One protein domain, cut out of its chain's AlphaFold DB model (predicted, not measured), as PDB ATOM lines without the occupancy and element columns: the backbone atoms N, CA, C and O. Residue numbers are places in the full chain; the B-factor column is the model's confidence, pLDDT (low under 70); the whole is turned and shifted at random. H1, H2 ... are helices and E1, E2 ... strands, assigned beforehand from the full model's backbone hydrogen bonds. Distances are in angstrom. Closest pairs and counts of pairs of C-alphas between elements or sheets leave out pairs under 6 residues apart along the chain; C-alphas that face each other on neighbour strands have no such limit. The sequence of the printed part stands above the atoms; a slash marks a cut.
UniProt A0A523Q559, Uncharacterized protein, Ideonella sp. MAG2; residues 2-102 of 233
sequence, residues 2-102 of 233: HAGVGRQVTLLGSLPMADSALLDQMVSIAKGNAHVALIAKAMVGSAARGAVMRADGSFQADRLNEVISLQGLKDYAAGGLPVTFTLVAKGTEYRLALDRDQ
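Overview. This is residues 2 to 102 of the 233 residues of an uncharacterized protein of Ideonella sp. MAG2 (UniProt A0A523Q559). What shape would one see first? A strongly twisted sheet of five strands has the long helix H1 and the shorter H2 over one face, and the short helix H3 over the other. The strands stand side by side in the order E1 E5 E2 E3 E4, all antiparallel. What is it made of? The printed part has 101 residues, with three named helices and five named strands in the order E1 H1 E2 E3 E4 H2 E5 H3, a mixed class of helices and strands. How large is it? It is compact and rounded, with a radius of gyration of the C-alphas of 12.6 A and spans of 32 by 30 by 22 A.

Along the chain. Where are the strands? E1 is residues 8 to 11, from C-alpha 8 at (-4.731, -58.376, -44.368), and E5 is residues 83 to 89, 19.4 A long. E2 is residues 36 to 44, 25.6 A; E3 is residues 47 to 53, 19.8 A; E4 is residues 59 to 61. Where are the helices? H1 is residues 17 to 32, 22.5 A, and H2 is residues 70 to 78, 12.5 A. H3 is residues 93 to 97 and ends with C-alpha 97 at (-0.075, -45.134, -44.041).

Arrangement. Which backbone atoms pair across the sheet? N 9 and O 85 are 3.0 A apart between E1 and E5, and N 84 and O 41 are 2.8 A apart between E5 and E2, each within hydrogen-bond range. So are N 42 and O 49, 3.0 A, in the hairpin of E2 and E3, and N 52 and O 60, 2.8 A, in the hairpin of E3 and E4. How does the chain pass through the sheet? E2 E3 E4 form a meander, each strand the antiparallel neighbour of the one before. E1, H1 and E2 form a split strand-helix-strand unit, two strands running the same way with E5 between them, and its crossover is right-handed. Where do the helices stand? H1 is on the sheet at a height of 9.1 A, over E1, E5 and E2, and touches E2 with the C-alphas of Ala 30 and Ala 37 closest, 5.1 A. H2 is on the same face at 8.8 A, near H1, and its C-alpha of Ala 77 is 5.6 A from that of Val 83 in E5, their closest pair. H3 is on the opposite face at 7.0 A, over E2, and touches E3 with the C-alphas of Gly 50 and Ala 97 closest, 4.2 A. Are the helices' backbones complete? In H1, H2 and H3 every O i to N i+4 pair is within hydrogen-bond range.

Size, cuts and confidence. How far does it reach? The two C-alphas farthest apart are those of Met 17 and Asp 101, 36.2 A. Is it unbroken? The printed part has no cut; the link from E4 to H2 is short and the other links are tight. Where is confidence low? The mean pLDDT of the printed part is 93.4, and residues 2 to 3 are under 70.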
ATOM      1  N   HIS A   2     -13.219 -56.396 -31.210       49.25
ATOM      2  CA  HIS A   2     -13.553 -56.941 -32.534       49.25
ATOM      3  C   HIS A   2     -12.350 -57.709 -33.091       49.25
ATOM      4  O   HIS A   2     -11.244 -57.176 -33.135       49.25
ATOM      5  N   ALA A   3     -12.571 -58.951 -33.520       56.78
ATOM      6  CA  ALA A   3     -11.551 -59.909 -33.950       56.78
ATOM      7  C   ALA A   3     -11.010 -59.655 -35.379       56.78
ATOM      8  O   ALA A   3     -10.930 -60.578 -36.182       56.78
ATOM      9  N   GLY A   4     -10.691 -58.401 -35.722       72.62
ATOM     10  CA  GLY A   4     -10.315 -58.015 -37.092       72.62
ATOM     11  C   GLY A   4      -8.969 -57.304 -37.257       72.62
ATOM     12  O   GLY A   4      -8.440 -57.298 -38.365       72.62
ATOM     13  N   VAL A   5      -8.397 -56.711 -36.201       88.62
ATOM     14  CA  VAL A   5      -7.101 -56.011 -36.306       88.62
ATOM     15  C   VAL A   5      -6.001 -57.002 -36.694       88.62
ATOM     16  O   VAL A   5      -5.939 -58.106 -36.162       88.62
ATOM     17  N   GLY A   6      -5.147 -56.605 -37.636       91.25
ATOM     18  CA  GLY A   6      -4.093 -57.441 -38.208       91.25
ATOM     19  C   GLY A   6      -4.549 -58.304 -39.386       91.25
ATOM     20  O   GLY A   6      -3.714 -58.935 -40.029       91.25
ATOM     21  N   ARG A   7      -5.849 -58.328 -39.721       95.12
ATOM     22  CA  ARG A   7      -6.322 -58.979 -40.947       95.12
ATOM     23  C   ARG A   7      -5.825 -58.203 -42.165       95.12
ATOM     24  O   ARG A   7      -5.972 -56.982 -42.216       95.12
ATOM     25  N   GLN A   8      -5.293 -58.928 -43.143       97.00
ATOM     26  CA  GLN A   8      -4.731 -58.376 -44.368       97.00
ATOM     27  C   GLN A   8      -5.266 -59.124 -45.594       97.00
ATOM     28  O   GLN A   8      -5.531 -60.326 -45.520       97.00
ATOM     29  N   VAL A   9      -5.398 -58.414 -46.712       97.00
ATOM     30  CA  VAL A   9      -5.621 -58.982 -48.047       97.00
ATOM     31  C   VAL A   9      -4.761 -58.221 -49.050       97.00
ATOM     32  O   VAL A   9      -4.661 -56.998 -48.975       97.00
ATOM     33  N   THR A  10      -4.122 -58.932 -49.976       96.81
ATOM     34  CA  THR A  10      -3.328 -58.320 -51.046       96.81
ATOM     35  C   THR A  10      -3.981 -58.632 -52.379       96.81
ATOM     36  O   THR A  10      -4.147 -59.791 -52.737       96.81
ATOM     37  N   LEU A  11      -4.348 -57.581 -53.101       96.56
ATOM     38  CA  LEU A  11      -4.915 -57.652 -54.438       96.56
ATOM     39  C   LEU A  11      -3.798 -57.543 -55.480       96.56
ATOM     40  O   LEU A  11      -2.938 -56.670 -55.359       96.56
ATOM     41  N   LEU A  12      -3.821 -58.403 -56.502       94.12
ATOM     42  CA  LEU A  12      -2.864 -58.394 -57.611       94.12
ATOM     43  C   LEU A  12      -3.448 -59.076 -58.859       94.12
ATOM     44  O   LEU A  12      -3.922 -60.207 -58.779       94.12
ATOM     45  N   GLY A  13      -3.343 -58.422 -60.018       91.69
ATOM     46  CA  GLY A  13      -3.744 -58.978 -61.311       91.69
ATOM     47  C   GLY A  13      -5.239 -59.299 -61.378       91.69
ATOM     48  O   GLY A  13      -6.073 -58.530 -60.903       91.69
ATOM     49  N   SER A  14      -5.599 -60.444 -61.968       85.50
ATOM     50  CA  SER A  14      -6.990 -60.905 -61.990       85.50
ATOM     51  C   SER A  14      -7.469 -61.196 -60.567       85.50
ATOM     52  O   SER A  14      -7.107 -62.219 -59.987       85.50
ATOM     53  N   LEU A  15      -8.274 -60.292 -60.014       82.50
ATOM     54  CA  LEU A  15      -8.703 -60.333 -58.620       82.50
ATOM     55  C   LEU A  15      -9.615 -61.542 -58.358       82.50
ATOM     56  O   LEU A  15     -10.727 -61.587 -58.896       82.50
ATOM     57  N   PRO A  16      -9.210 -62.512 -57.517       87.81
ATOM     58  CA  PRO A  16     -10.089 -63.603 -57.124       87.81
ATOM     59  C   PRO A  16     -11.346 -63.071 -56.422       87.81
ATOM     60  O   PRO A  16     -11.284 -62.127 -55.628       87.81
ATOM     61  N   MET A  17     -12.501 -63.705 -56.661       87.81
ATOM     62  CA  MET A  17     -13.763 -63.314 -56.006       87.81
ATOM     63  C   MET A  17     -13.659 -63.367 -54.475       87.81
ATOM     64  O   MET A  17     -14.251 -62.534 -53.793       87.81
ATOM     65  N   ALA A  18     -12.884 -64.314 -53.941       91.88
ATOM     66  CA  ALA A  18     -12.651 -64.455 -52.506       91.88
ATOM     67  C   ALA A  18     -11.926 -63.240 -51.904       91.88
ATOM     68  O   ALA A  18     -12.330 -62.754 -50.849       91.88
ATOM     69  N   ASP A  19     -10.907 -62.712 -52.587       93.81
ATOM     70  CA  ASP A  19     -10.138 -61.558 -52.108       93.81
ATOM     71  C   ASP A  19     -10.970 -60.277 -52.171       93.81
ATOM     72  O   ASP A  19     -10.945 -59.464 -51.247       93.81
ATOM     73  N   SER A  20     -11.773 -60.131 -53.230       90.12
ATOM     74  CA  SER A  20     -12.719 -59.019 -53.358       90.12
ATOM     75  C   SER A  20     -13.784 -59.055 -52.258       90.12
ATOM     76  O   SER A  20     -14.020 -58.037 -51.611       90.12
ATOM     77  N   ALA A  21     -14.364 -60.230 -51.981       93.19
ATOM     78  CA  ALA A  21     -15.338 -60.404 -50.905       93.19
ATOM     79  C   ALA A  21     -14.728 -60.149 -49.515       93.19
ATOM     80  O   ALA A  21     -15.365 -59.528 -48.662       93.19
ATOM     81  N   LEU A  22     -13.482 -60.581 -49.286       95.50
ATOM     82  CA  LEU A  22     -12.763 -60.302 -48.044       95.50
ATOM     83  C   LEU A  22     -12.504 -58.800 -47.870       95.50
ATOM     84  O   LEU A  22     -12.708 -58.270 -46.778       95.50
ATOM     85  N   LEU A  23     -12.094 -58.100 -48.930       96.44
ATOM     86  CA  LEU A  23     -11.909 -56.651 -48.880       96.44
ATOM     87  C   LEU A  23     -13.227 -55.926 -48.581       96.44
ATOM     88  O   LEU A  23     -13.254 -55.046 -47.723       96.44
ATOM     89  N   ASP A  24     -14.327 -56.323 -49.219       95.06
ATOM     90  CA  ASP A  24     -15.640 -55.725 -48.968       95.06
ATOM     91  C   ASP A  24     -16.090 -55.957 -47.505       95.06
ATOM     92  O   ASP A  24     -16.608 -55.045 -46.851       95.06
ATOM     93  N   GLN A  25     -15.788 -57.129 -46.928       95.56
ATOM     94  CA  GLN A  25     -15.983 -57.391 -45.497       95.56
ATOM     95  C   GLN A  25     -15.122 -56.465 -44.618       95.56
ATOM     96  O   GLN A  25     -15.617 -55.912 -43.635       95.56
ATOM     97  N   MET A  26     -13.844 -56.267 -44.958       97.06
ATOM     98  CA  MET A  26     -12.941 -55.372 -44.221       97.06
ATOM     99  C   MET A  26     -13.421 -53.915 -44.266       97.06
ATOM    100  O   MET A  26     -13.407 -53.235 -43.238       97.06
ATOM    101  N   VAL A  27     -13.920 -53.451 -45.417       96.62
ATOM    102  CA  VAL A  27     -14.545 -52.125 -45.565       96.62
ATOM    103  C   VAL A  27     -15.759 -51.997 -44.644       96.62
ATOM    104  O   VAL A  27     -15.878 -51.005 -43.923       96.62
ATOM    105  N   SER A  28     -16.632 -53.009 -44.608       95.25
ATOM    106  CA  SER A  28     -17.794 -53.013 -43.713       95.25
ATOM    107  C   SER A  28     -17.392 -52.957 -42.236       95.25
ATOM    108  O   SER A  28     -18.016 -52.230 -41.463       95.25
ATOM    109  N   ILE A  29     -16.350 -53.694 -41.834       94.56
ATOM    110  CA  ILE A  29     -15.848 -53.697 -40.452       94.56
ATOM    111  C   ILE A  29     -15.335 -52.311 -40.061       94.56
ATOM    112  O   ILE A  29     -15.720 -51.797 -39.013       94.56
ATOM    113  N   ALA A  30     -14.491 -51.696 -40.890       94.69
ATOM    114  CA  ALA A  30     -13.912 -50.392 -40.581       94.69
ATOM    115  C   ALA A  30     -14.954 -49.254 -40.608       94.69
ATOM    116  O   ALA A  30     -14.852 -48.321 -39.820       94.69
ATOM    117  N   LYS A  31     -16.002 -49.341 -41.443       92.44
ATOM    118  CA  LYS A  31     -17.120 -48.377 -41.414       92.44
ATOM    119  C   LYS A  31     -18.008 -48.525 -40.176       92.44
ATOM    120  O   LYS A  31     -18.485 -47.528 -39.643       92.44
ATOM    121  N   GLY A  32     -18.249 -49.757 -39.729       90.38
ATOM    122  CA  GLY A  32     -19.157 -50.052 -38.617       90.38
ATOM    123  C   GLY A  32     -18.531 -49.967 -37.223       90.38
ATOM    124  O   GLY A  32     -19.238 -50.169 -36.237       90.38
ATOM    125  N   ASN A  33     -17.223 -49.716 -37.109       89.06
ATOM    126  CA  ASN A  33     -16.506 -49.834 -35.843       89.06
ATOM    127  C   ASN A  33     -15.514 -48.691 -35.607       89.06
ATOM    128  O   ASN A  33     -14.466 -48.620 -36.240       89.06
ATOM    129  N   ALA A  34     -15.787 -47.868 -34.594       88.19
ATOM    130  CA  ALA A  34     -14.943 -46.734 -34.215       88.19
ATOM    131  C   ALA A  34     -13.529 -47.114 -33.722       88.19
ATOM    132  O   ALA A  34     -12.675 -46.243 -33.601       88.19
ATOM    133  N   HIS A  35     -13.258 -48.389 -33.429       90.19
ATOM    134  CA  HIS A  35     -11.962 -48.863 -32.930       90.19
ATOM    135  C   HIS A  35     -11.062 -49.473 -34.009       90.19
ATOM    136  O   HIS A  35      -9.929 -49.853 -33.708       90.19
ATOM    137  N   VAL A  36     -11.543 -49.591 -35.248       93.62
ATOM    138  CA  VAL A  36     -10.804 -50.211 -36.351       93.62
ATOM    139  C   VAL A  36     -10.744 -49.241 -37.523       93.62
ATOM    140  O   VAL A  36     -11.738 -48.615 -37.871       93.62
ATOM    141  N   ALA A  37      -9.580 -49.140 -38.151       95.62
ATOM    142  CA  ALA A  37      -9.386 -48.412 -39.395       95.62
ATOM    143  C   ALA A  37      -8.884 -49.365 -40.483       95.62
ATOM    144  O   ALA A  37      -8.294 -50.405 -40.188       95.62
ATOM    145  N   LEU A  38      -9.122 -49.017 -41.744       98.00
ATOM    146  CA  LEU A  38      -8.605 -49.749 -42.896       98.00
ATOM    147  C   LEU A  38      -7.559 -48.885 -43.596       98.00
ATOM    148  O   LEU A  38      -7.841 -47.735 -43.937       98.00
ATOM    149  N   ILE A  39      -6.376 -49.447 -43.821       98.50
ATOM    150  CA  ILE A  39      -5.319 -48.818 -44.616       98.50
ATOM    151  C   ILE A  39      -5.066 -49.610 -45.892       98.50
ATOM    152  O   ILE A  39      -5.319 -50.813 -45.933       98.50
ATOM    153  N   ALA A  40      -4.529 -48.936 -46.902       98.56
ATOM    154  CA  ALA A  40      -3.995 -49.522 -48.119       98.56
ATOM    155  C   ALA A  40      -2.523 -49.119 -48.280       98.56
ATOM    156  O   ALA A  40      -2.151 -47.991 -47.958       98.56
ATOM    157  N   LYS A  41      -1.684 -50.027 -48.780       98.06
ATOM    158  CA  LYS A  41      -0.286 -49.765 -49.145       98.06
ATOM    159  C   LYS A  41       0.012 -50.355 -50.516       98.06
ATOM    160  O   LYS A  41      -0.380 -51.488 -50.797       98.06
ATOM    161  N   ALA A  42       0.718 -49.598 -51.343       97.00
ATOM    162  CA  ALA A  42       1.110 -49.999 -52.690       97.00
ATOM    163  C   ALA A  42       2.454 -49.362 -53.068       97.00
ATOM    164  O   ALA A  42       2.886 -48.391 -52.450       97.00
ATOM    165  N   MET A  43       3.113 -49.903 -54.090       95.06
ATOM    166  CA  MET A  43       4.308 -49.291 -54.677       95.06
ATOM    167  C   MET A  43       3.892 -48.481 -55.898       95.06
ATOM    168  O   MET A  43       3.423 -49.079 -56.856       95.06
ATOM    169  N   VAL A  44       4.085 -47.161 -55.881       92.62
ATOM    170  CA  VAL A  44       3.847 -46.271 -57.025       92.62
ATOM    171  C   VAL A  44       5.193 -45.860 -57.612       92.62
ATOM    172  O   VAL A  44       5.950 -45.097 -57.013       92.62
ATOM    173  N   GLY A  45       5.524 -46.414 -58.782       89.25
ATOM    174  CA  GLY A  45       6.894 -46.360 -59.289       89.25
ATOM    175  C   GLY A  45       7.833 -47.093 -58.326       89.25
ATOM    176  O   GLY A  45       7.622 -48.265 -58.028       89.25
ATOM    177  N   SER A  46       8.850 -46.403 -57.815       84.88
ATOM    178  CA  SER A  46       9.757 -46.926 -56.781       84.88
ATOM    179  C   SER A  46       9.366 -46.533 -55.351       84.88
ATOM    180  O   SER A  46      10.017 -46.979 -54.406       84.88
ATOM    181  N   ALA A  47       8.330 -45.709 -55.168       89.00
ATOM    182  CA  ALA A  47       7.941 -45.181 -53.865       89.00
ATOM    183  C   ALA A  47       6.848 -46.039 -53.217       89.00
ATOM    184  O   ALA A  47       5.812 -46.309 -53.826       89.00
ATOM    185  N   ALA A  48       7.053 -46.434 -51.960       91.75
ATOM    186  CA  ALA A  48       5.991 -47.015 -51.149       91.75
ATOM    187  C   ALA A  48       5.021 -45.903 -50.738       91.75
ATOM    188  O   ALA A  48       5.417 -44.969 -50.048       91.75
ATOM    189  N   ARG A  49       3.764 -46.018 -51.159       95.94
ATOM    190  CA  ARG A  49       2.687 -45.074 -50.859       95.94
ATOM    191  C   ARG A  49       1.661 -45.747 -49.959       95.94
ATOM    192  O   ARG A  49       1.451 -46.965 -50.033       95.94
ATOM    193  N   GLY A  50       1.011 -44.960 -49.115       97.50
ATOM    194  CA  GLY A  50      -0.055 -45.439 -48.249       97.50
ATOM    195  C   GLY A  50      -1.298 -44.567 -48.334       97.50
ATOM    196  O   GLY A  50      -1.265 -43.415 -48.763       97.50
ATOM    197  N   ALA A  51      -2.425 -45.160 -47.962       98.31
ATOM    198  CA  ALA A  51      -3.695 -44.469 -47.908       98.31
ATOM    199  C   ALA A  51      -4.568 -44.995 -46.763       98.31
ATOM    200  O   ALA A  51      -4.504 -46.168 -46.396       98.31
ATOM    201  N   VAL A  52      -5.414 -44.131 -46.209       98.25
ATOM    202  CA  VAL A  52      -6.327 -44.434 -45.096       98.25
ATOM    203  C   VAL A  52      -7.765 -44.293 -45.564       98.25
ATOM    204  O   VAL A  52      -8.124 -43.280 -46.165       98.25
ATOM    205  N   MET A  53      -8.608 -45.275 -45.246       97.81
ATOM    206  CA  MET A  53     -10.027 -45.214 -45.578       97.81
ATOM    207  C   MET A  53     -10.745 -44.115 -44.778       97.81
ATOM    208  O   MET A  53     -10.659 -44.048 -43.550       97.81
ATOM    209  N   ARG A  54     -11.488 -43.272 -45.489       94.56
ATOM    210  CA  ARG A  54     -12.360 -42.214 -44.970       94.56
ATOM    211  C   ARG A  54     -13.765 -42.766 -44.696       94.56
ATOM    212  O   ARG A  54     -14.114 -43.872 -45.109       94.56
ATOM    213  N   ALA A  55     -14.601 -41.979 -44.018       90.50
ATOM    214  CA  ALA A  55     -15.965 -42.383 -43.657       90.50
ATOM    215  C   ALA A  55     -16.858 -42.700 -44.876       90.50
ATOM    216  O   ALA A  55     -17.694 -43.602 -44.823       90.50
ATOM    217  N   ASP A  56     -16.648 -42.009 -46.000       91.81
ATOM    218  CA  ASP A  56     -17.348 -42.266 -47.264       91.81
ATOM    219  C   ASP A  56     -16.899 -43.581 -47.947       91.81
ATOM    220  O   ASP A  56     -17.628 -44.154 -48.758       91.81
ATOM    221  N   GLY A  57     -15.763 -44.157 -47.543       94.38
ATOM    222  CA  GLY A  57     -15.147 -45.342 -48.149       94.38
ATOM    223  C   GLY A  57     -14.150 -45.028 -49.266       94.38
ATOM    224  O   GLY A  57     -13.621 -45.956 -49.877       94.38
ATOM    225  N   SER A  58     -13.884 -43.750 -49.536       96.88
ATOM    226  CA  SER A  58     -12.704 -43.335 -50.294       96.88
ATOM    227  C   SER A  58     -11.451 -43.428 -49.420       96.88
ATOM    228  O   SER A  58     -11.534 -43.682 -48.218       96.88
ATOM    229  N   PHE A  59     -10.278 -43.250 -50.012       98.12
ATOM    230  CA  PHE A  59      -8.990 -43.372 -49.345       98.12
ATOM    231  C   PHE A  59      -8.221 -42.062 -49.468       98.12
ATOM    232  O   PHE A  59      -7.918 -41.616 -50.570       98.12
ATOM    233  N   GLN A  60      -7.901 -41.449 -48.334       97.69
ATOM    234  CA  GLN A  60      -6.956 -40.340 -48.270       97.69
ATOM    235  C   GLN A  60      -5.556 -40.902 -48.507       97.69
ATOM    236  O   GLN A  60      -5.129 -41.731 -47.709       97.69
ATOM    237  N   ALA A  61      -4.860 -40.472 -49.555       97.38
ATOM    238  CA  ALA A  61      -3.447 -40.795 -49.727       97.38
ATOM    239  C   ALA A  61      -2.573 -39.872 -48.863       97.38
ATOM    240  O   ALA A  61      -3.035 -38.865 -48.319       97.38
ATOM    241  N   ASP A  62      -1.294 -40.203 -48.766       95.62
ATOM    242  CA  ASP A  62      -0.198 -39.467 -48.121       95.62
ATOM    243  C   ASP A  62       0.159 -38.118 -48.793       95.62
ATOM    244  O   ASP A  62       1.295 -37.656 -48.729       95.62
ATOM    245  N   ARG A  63      -0.827 -37.460 -49.413       95.25
ATOM    246  CA  ARG A  63      -0.799 -36.082 -49.923       95.25
ATOM    247  C   ARG A  63      -2.168 -35.442 -49.689       95.25
ATOM    248  O   ARG A  63      -3.198 -36.059 -49.952       95.25
ATOM    249  N   LEU A  64      -2.219 -34.203 -49.204       93.00
ATOM    250  CA  LEU A  64      -3.396 -33.647 -48.519       93.00
ATOM    251  C   LEU A  64      -4.650 -33.589 -49.405       93.00
ATOM    252  O   LEU A  64      -5.757 -33.869 -48.947       93.00
ATOM    253  N   ASN A  65      -4.469 -33.275 -50.687       92.19
ATOM    254  CA  ASN A  65      -5.546 -33.170 -51.676       92.19
ATOM    255  C   ASN A  65      -5.635 -34.387 -52.609       92.19
ATOM    256  O   ASN A  65      -6.241 -34.304 -53.676       92.19
ATOM    257  N   GLU A  66      -5.044 -35.515 -52.220       95.75
ATOM    258  CA  GLU A  66      -5.080 -36.754 -52.987       95.75
ATOM    259  C   GLU A  66      -6.034 -37.755 -52.325       95.75
ATOM    260  O   GLU A  66      -5.767 -38.305 -51.256       95.75
ATOM    261  N   VAL A  67      -7.185 -37.972 -52.964       96.62
ATOM    262  CA  VAL A  67      -8.188 -38.952 -52.535       96.62
ATOM    263  C   VAL A  67      -8.410 -39.956 -53.658       96.62
ATOM    264  O   VAL A  67      -8.681 -39.579 -54.795       96.62
ATOM    265  N   ILE A  68      -8.315 -41.240 -53.326       97.00
ATOM    266  CA  ILE A  68      -8.422 -42.367 -54.253       97.00
ATOM    267  C   ILE A  68      -9.696 -43.147 -53.914       97.00
ATOM    268  O   ILE A  68     -10.016 -43.367 -52.748       97.00
ATOM    269  N   SER A  69     -10.462 -43.575 -54.916       97.81
ATOM    270  CA  SER A  69     -11.623 -44.436 -54.672       97.81
ATOM    271  C   SER A  69     -11.189 -45.878 -54.382       97.81
ATOM    272  O   SER A  69     -10.143 -46.332 -54.849       97.81
ATOM    273  N   LEU A  70     -12.020 -46.643 -53.666       96.69
ATOM    274  CA  LEU A  70     -11.788 -48.085 -53.496       96.69
ATOM    275  C   LEU A  70     -11.651 -48.797 -54.853       96.69
ATOM    276  O   LEU A  70     -10.804 -49.674 -55.002       96.69
ATOM    277  N   GLN A  71     -12.456 -48.396 -55.845       96.25
ATOM    278  CA  GLN A  71     -12.372 -48.947 -57.195       96.25
ATOM    279  C   GLN A  71     -11.039 -48.604 -57.865       96.25
ATOM    280  O   GLN A  71     -10.420 -49.493 -58.426       96.25
ATOM    281  N   GLY A  72     -10.537 -47.374 -57.722       96.56
ATOM    282  CA  GLY A  72      -9.230 -46.991 -58.264       96.56
ATOM    283  C   GLY A  72      -8.081 -47.830 -57.697       96.56
ATOM    284  O   GLY A  72      -7.172 -48.202 -58.432       96.56
ATOM    285  N   LEU A  73      -8.144 -48.209 -56.413       97.00
ATOM    286  CA  LEU A  73      -7.178 -49.142 -55.817       97.00
ATOM    287  C   LEU A  73      -7.332 -50.576 -56.358       97.00
ATOM    288  O   LEU A  73      -6.330 -51.256 -56.577       97.00
ATOM    289  N   LYS A  74      -8.567 -51.042 -56.599       95.56
ATOM    290  CA  LYS A  74      -8.829 -52.343 -57.246       95.56
ATOM    291  C   LYS A  74      -8.311 -52.354 -58.694       95.56
ATOM    292  O   LYS A  74      -7.674 -53.323 -59.094       95.56
ATOM    293  N   ASP A  75      -8.512 -51.271 -59.441       95.12
ATOM    294  CA  ASP A  75      -8.034 -51.118 -60.820       95.12
ATOM    295  C   ASP A  75      -6.500 -51.067 -60.878       95.12
ATOM    296  O   ASP A  75      -5.890 -51.686 -61.749       95.12
ATOM    297  N   TYR A  76      -5.860 -50.407 -59.907       95.38
ATOM    298  CA  TYR A  76      -4.402 -50.410 -59.759       95.38
ATOM    299  C   TYR A  76      -3.848 -51.828 -59.568       95.38
ATOM    300  O   TYR A  76      -2.904 -52.234 -60.250       95.38
ATOM    301  N   ALA A  77      -4.497 -52.608 -58.698       96.25
ATOM    302  CA  ALA A  77      -4.185 -54.019 -58.507       96.25
ATOM    303  C   ALA A  77      -4.386 -54.842 -59.783       96.25
ATOM    304  O   ALA A  77      -3.510 -55.630 -60.149       96.25
ATOM    305  N   ALA A  78      -5.497 -54.621 -60.490       94.31
ATOM    306  CA  ALA A  78      -5.801 -55.284 -61.755       94.31
ATOM    307  C   ALA A  78      -4.782 -54.966 -62.861       94.31
ATOM    308  O   ALA A  78      -4.492 -55.828 -63.691       94.31
ATOM    309  N   GLY A  79      -4.171 -53.779 -62.820       94.31
ATOM    310  CA  GLY A  79      -3.050 -53.377 -63.675       94.31
ATOM    311  C   GLY A  79      -1.731 -54.117 -63.409       94.31
ATOM    312  O   GLY A  79      -0.746 -53.859 -64.096       94.31
ATOM    313  N   GLY A  80      -1.694 -55.037 -62.437       93.94
ATOM    314  CA  GLY A  80      -0.536 -55.884 -62.139       93.94
ATOM    315  C   GLY A  80       0.381 -55.351 -61.037       93.94
ATOM    316  O   GLY A  80       1.465 -55.899 -60.842       93.94
ATOM    317  N   LEU A  81      -0.036 -54.314 -60.303       95.00
ATOM    318  CA  LEU A  81       0.738 -53.730 -59.206       95.00
ATOM    319  C   LEU A  81       0.057 -54.018 -57.865       95.00
ATOM    320  O   LEU A  81      -1.078 -53.604 -57.662       95.00
ATOM    321  N   PRO A  82       0.707 -54.723 -56.925       96.06
ATOM    322  CA  PRO A  82       0.027 -55.224 -55.740       96.06
ATOM    323  C   PRO A  82      -0.444 -54.092 -54.820       96.06
ATOM    324  O   PRO A  82       0.317 -53.175 -54.502       96.06
ATOM    325  N   VAL A  83      -1.674 -54.214 -54.316       98.00
ATOM    326  CA  VAL A  83      -2.228 -53.340 -53.272       98.00
ATOM    327  C   VAL A  83      -2.579 -54.177 -52.057       98.00
ATOM    328  O   VAL A  83      -3.369 -55.114 -52.131       98.00
ATOM    329  N   THR A  84      -1.993 -53.832 -50.921       97.94
ATOM    330  CA  THR A  84      -2.212 -54.522 -49.654       97.94
ATOM    331  C   THR A  84      -3.121 -53.706 -48.756       97.94
ATOM    332  O   THR A  84      -2.799 -52.568 -48.430       97.94
ATOM    333  N   PHE A  85      -4.217 -54.306 -48.309       98.38
ATOM    334  CA  PHE A  85      -5.156 -53.719 -47.366       98.38
ATOM    335  C   PHE A  85      -5.008 -54.371 -45.999       98.38
ATOM    336  O   PHE A  85      -4.969 -55.598 -45.920       98.38
ATOM    337  N   THR A  86      -5.001 -53.575 -44.930       98.31
ATOM    338  CA  THR A  86      -4.845 -54.072 -43.556       98.31
ATOM    339  C   THR A  86      -5.815 -53.372 -42.609       98.31
ATOM    340  O   THR A  86      -5.900 -52.144 -42.596       98.31
ATOM    341  N   LEU A  87      -6.527 -54.145 -41.786       97.81
ATOM    342  CA  LEU A  87      -7.282 -53.604 -40.655       97.81
ATOM    343  C   LEU A  87      -6.326 -53.307 -39.499       97.81
ATOM    344  O   LEU A  87      -5.627 -54.195 -39.011       97.81
ATOM    345  N   VAL A  88      -6.317 -52.065 -39.035       96.50
ATOM    346  CA  VAL A  88      -5.441 -51.574 -37.966       96.50
ATOM    347  C   VAL A  88      -6.273 -50.998 -36.826       96.50
ATOM    348  O   VAL A  88      -7.464 -50.724 -36.980       96.50
ATOM    349  N   ALA A  89      -5.662 -50.833 -35.654       93.88
ATOM    350  CA  ALA A  89      -6.327 -50.166 -34.541       93.88
ATOM    351  C   ALA A  89      -6.522 -48.672 -34.854       93.88
ATOM    352  O   ALA A  89      -5.602 -48.026 -35.363       93.88
ATOM    353  N   LYS A  90      -7.691 -48.118 -34.520       91.81
ATOM    354  CA  LYS A  90      -7.963 -46.679 -34.662       91.81
ATOM    355  C   LYS A  90      -6.903 -45.835 -33.938       91.81
ATOM    356  O   LYS A  90      -6.526 -46.147 -32.810       91.81
ATOM    357  N   GLY A  91      -6.453 -44.765 -34.584       91.69
ATOM    358  CA  GLY A  91      -5.373 -43.878 -34.146       91.69
ATOM    359  C   GLY A  91      -3.992 -44.300 -34.658       91.69
ATOM    360  O   GLY A  91      -3.075 -43.487 -34.687       91.69
ATOM    361  N   THR A  92      -3.826 -45.544 -35.126       93.56
ATOM    362  CA  THR A  92      -2.542 -46.021 -35.681       93.56
ATOM    363  C   THR A  92      -2.457 -45.886 -37.198       93.56
ATOM    364  O   THR A  92      -1.359 -45.896 -37.753       93.56
ATOM    365  N   GLU A  93      -3.595 -45.727 -37.879       95.50
ATOM    366  CA  GLU A  93      -3.675 -45.680 -39.339       95.50
ATOM    367  C   GLU A  93      -2.838 -44.561 -39.953       95.50
ATOM    368  O   GLU A  93      -2.213 -44.770 -40.989       95.50
ATOM    369  N   TYR A  94      -2.776 -43.406 -39.288       95.38
ATOM    370  CA  TYR A  94      -2.062 -42.239 -39.785       95.38
ATOM    371  C   TYR A  94      -0.559 -42.518 -39.889       95.38
ATOM    372  O   TYR A  94       0.012 -42.399 -40.969       95.38
ATOM    373  N   ARG A  95       0.054 -43.037 -38.816       95.12
ATOM    374  CA  ARG A  95       1.478 -43.402 -38.816       95.12
ATOM    375  C   ARG A  95       1.811 -44.561 -39.757       95.12
ATOM    376  O   ARG A  95       2.911 -44.661 -40.291       95.12
ATOM    377  N   LEU A  96       0.878 -45.497 -39.918       96.12
ATOM    378  CA  LEU A  96       1.106 -46.690 -40.733       96.12
ATOM    379  C   LEU A  96       0.995 -46.423 -42.241       96.12
ATOM    380  O   LEU A  96       1.557 -47.206 -43.024       96.12
ATOM    381  N   ALA A  97       0.280 -45.367 -42.645       97.12
ATOM    382  CA  ALA A  97      -0.075 -45.134 -44.041       97.12
ATOM    383  C   ALA A  97       0.142 -43.711 -44.581       97.12
ATOM    384  O   ALA A  97       0.263 -43.603 -45.793       97.12
ATOM    385  N   LEU A  98       0.155 -42.653 -43.766       97.12
ATOM    386  CA  LEU A  98       0.159 -41.271 -44.272       97.12
ATOM    387  C   LEU A  98       1.395 -40.447 -43.913       97.12
ATOM    388  O   LEU A  98       1.779 -39.593 -44.703       97.12
ATOM    389  N   ASP A  99       1.935 -40.638 -42.716       96.12
ATOM    390  CA  ASP A  99       3.012 -39.818 -42.153       96.12
ATOM    391  C   ASP A  99       3.818 -40.703 -41.201       96.12
ATOM    392  O   ASP A  99       3.382 -41.035 -40.091       96.12
ATOM    393  N   ARG A 100       4.965 -41.177 -41.674       93.81
ATOM    394  CA  ARG A 100       5.751 -42.209 -40.998       93.81
ATOM    395  C   ARG A 100       6.364 -41.723 -39.684       93.81
ATOM    396  O   ARG A 100       6.508 -42.529 -38.749       93.81
ATOM    397  N   ASP A 101       6.774 -40.461 -39.620       92.56
ATOM    398  CA  ASP A 101       7.482 -39.886 -38.472       92.56
ATOM    399  C   ASP A 101       6.581 -39.062 -37.535       92.56
ATOM    400  O   ASP A 101       6.951 -38.816 -36.381       92.56
ATOM    401  N   GLN A 102       5.339 -38.825 -37.957       92.06
ATOM    402  CA  GLN A 102       4.242 -38.251 -37.192       92.06
ATOM    403  C   GLN A 102       4.453 -36.775 -36.819       92.06
ATOM    404  O   GLN A 102       3.981 -36.303 -35.766       92.06
TER     405      GLN A 102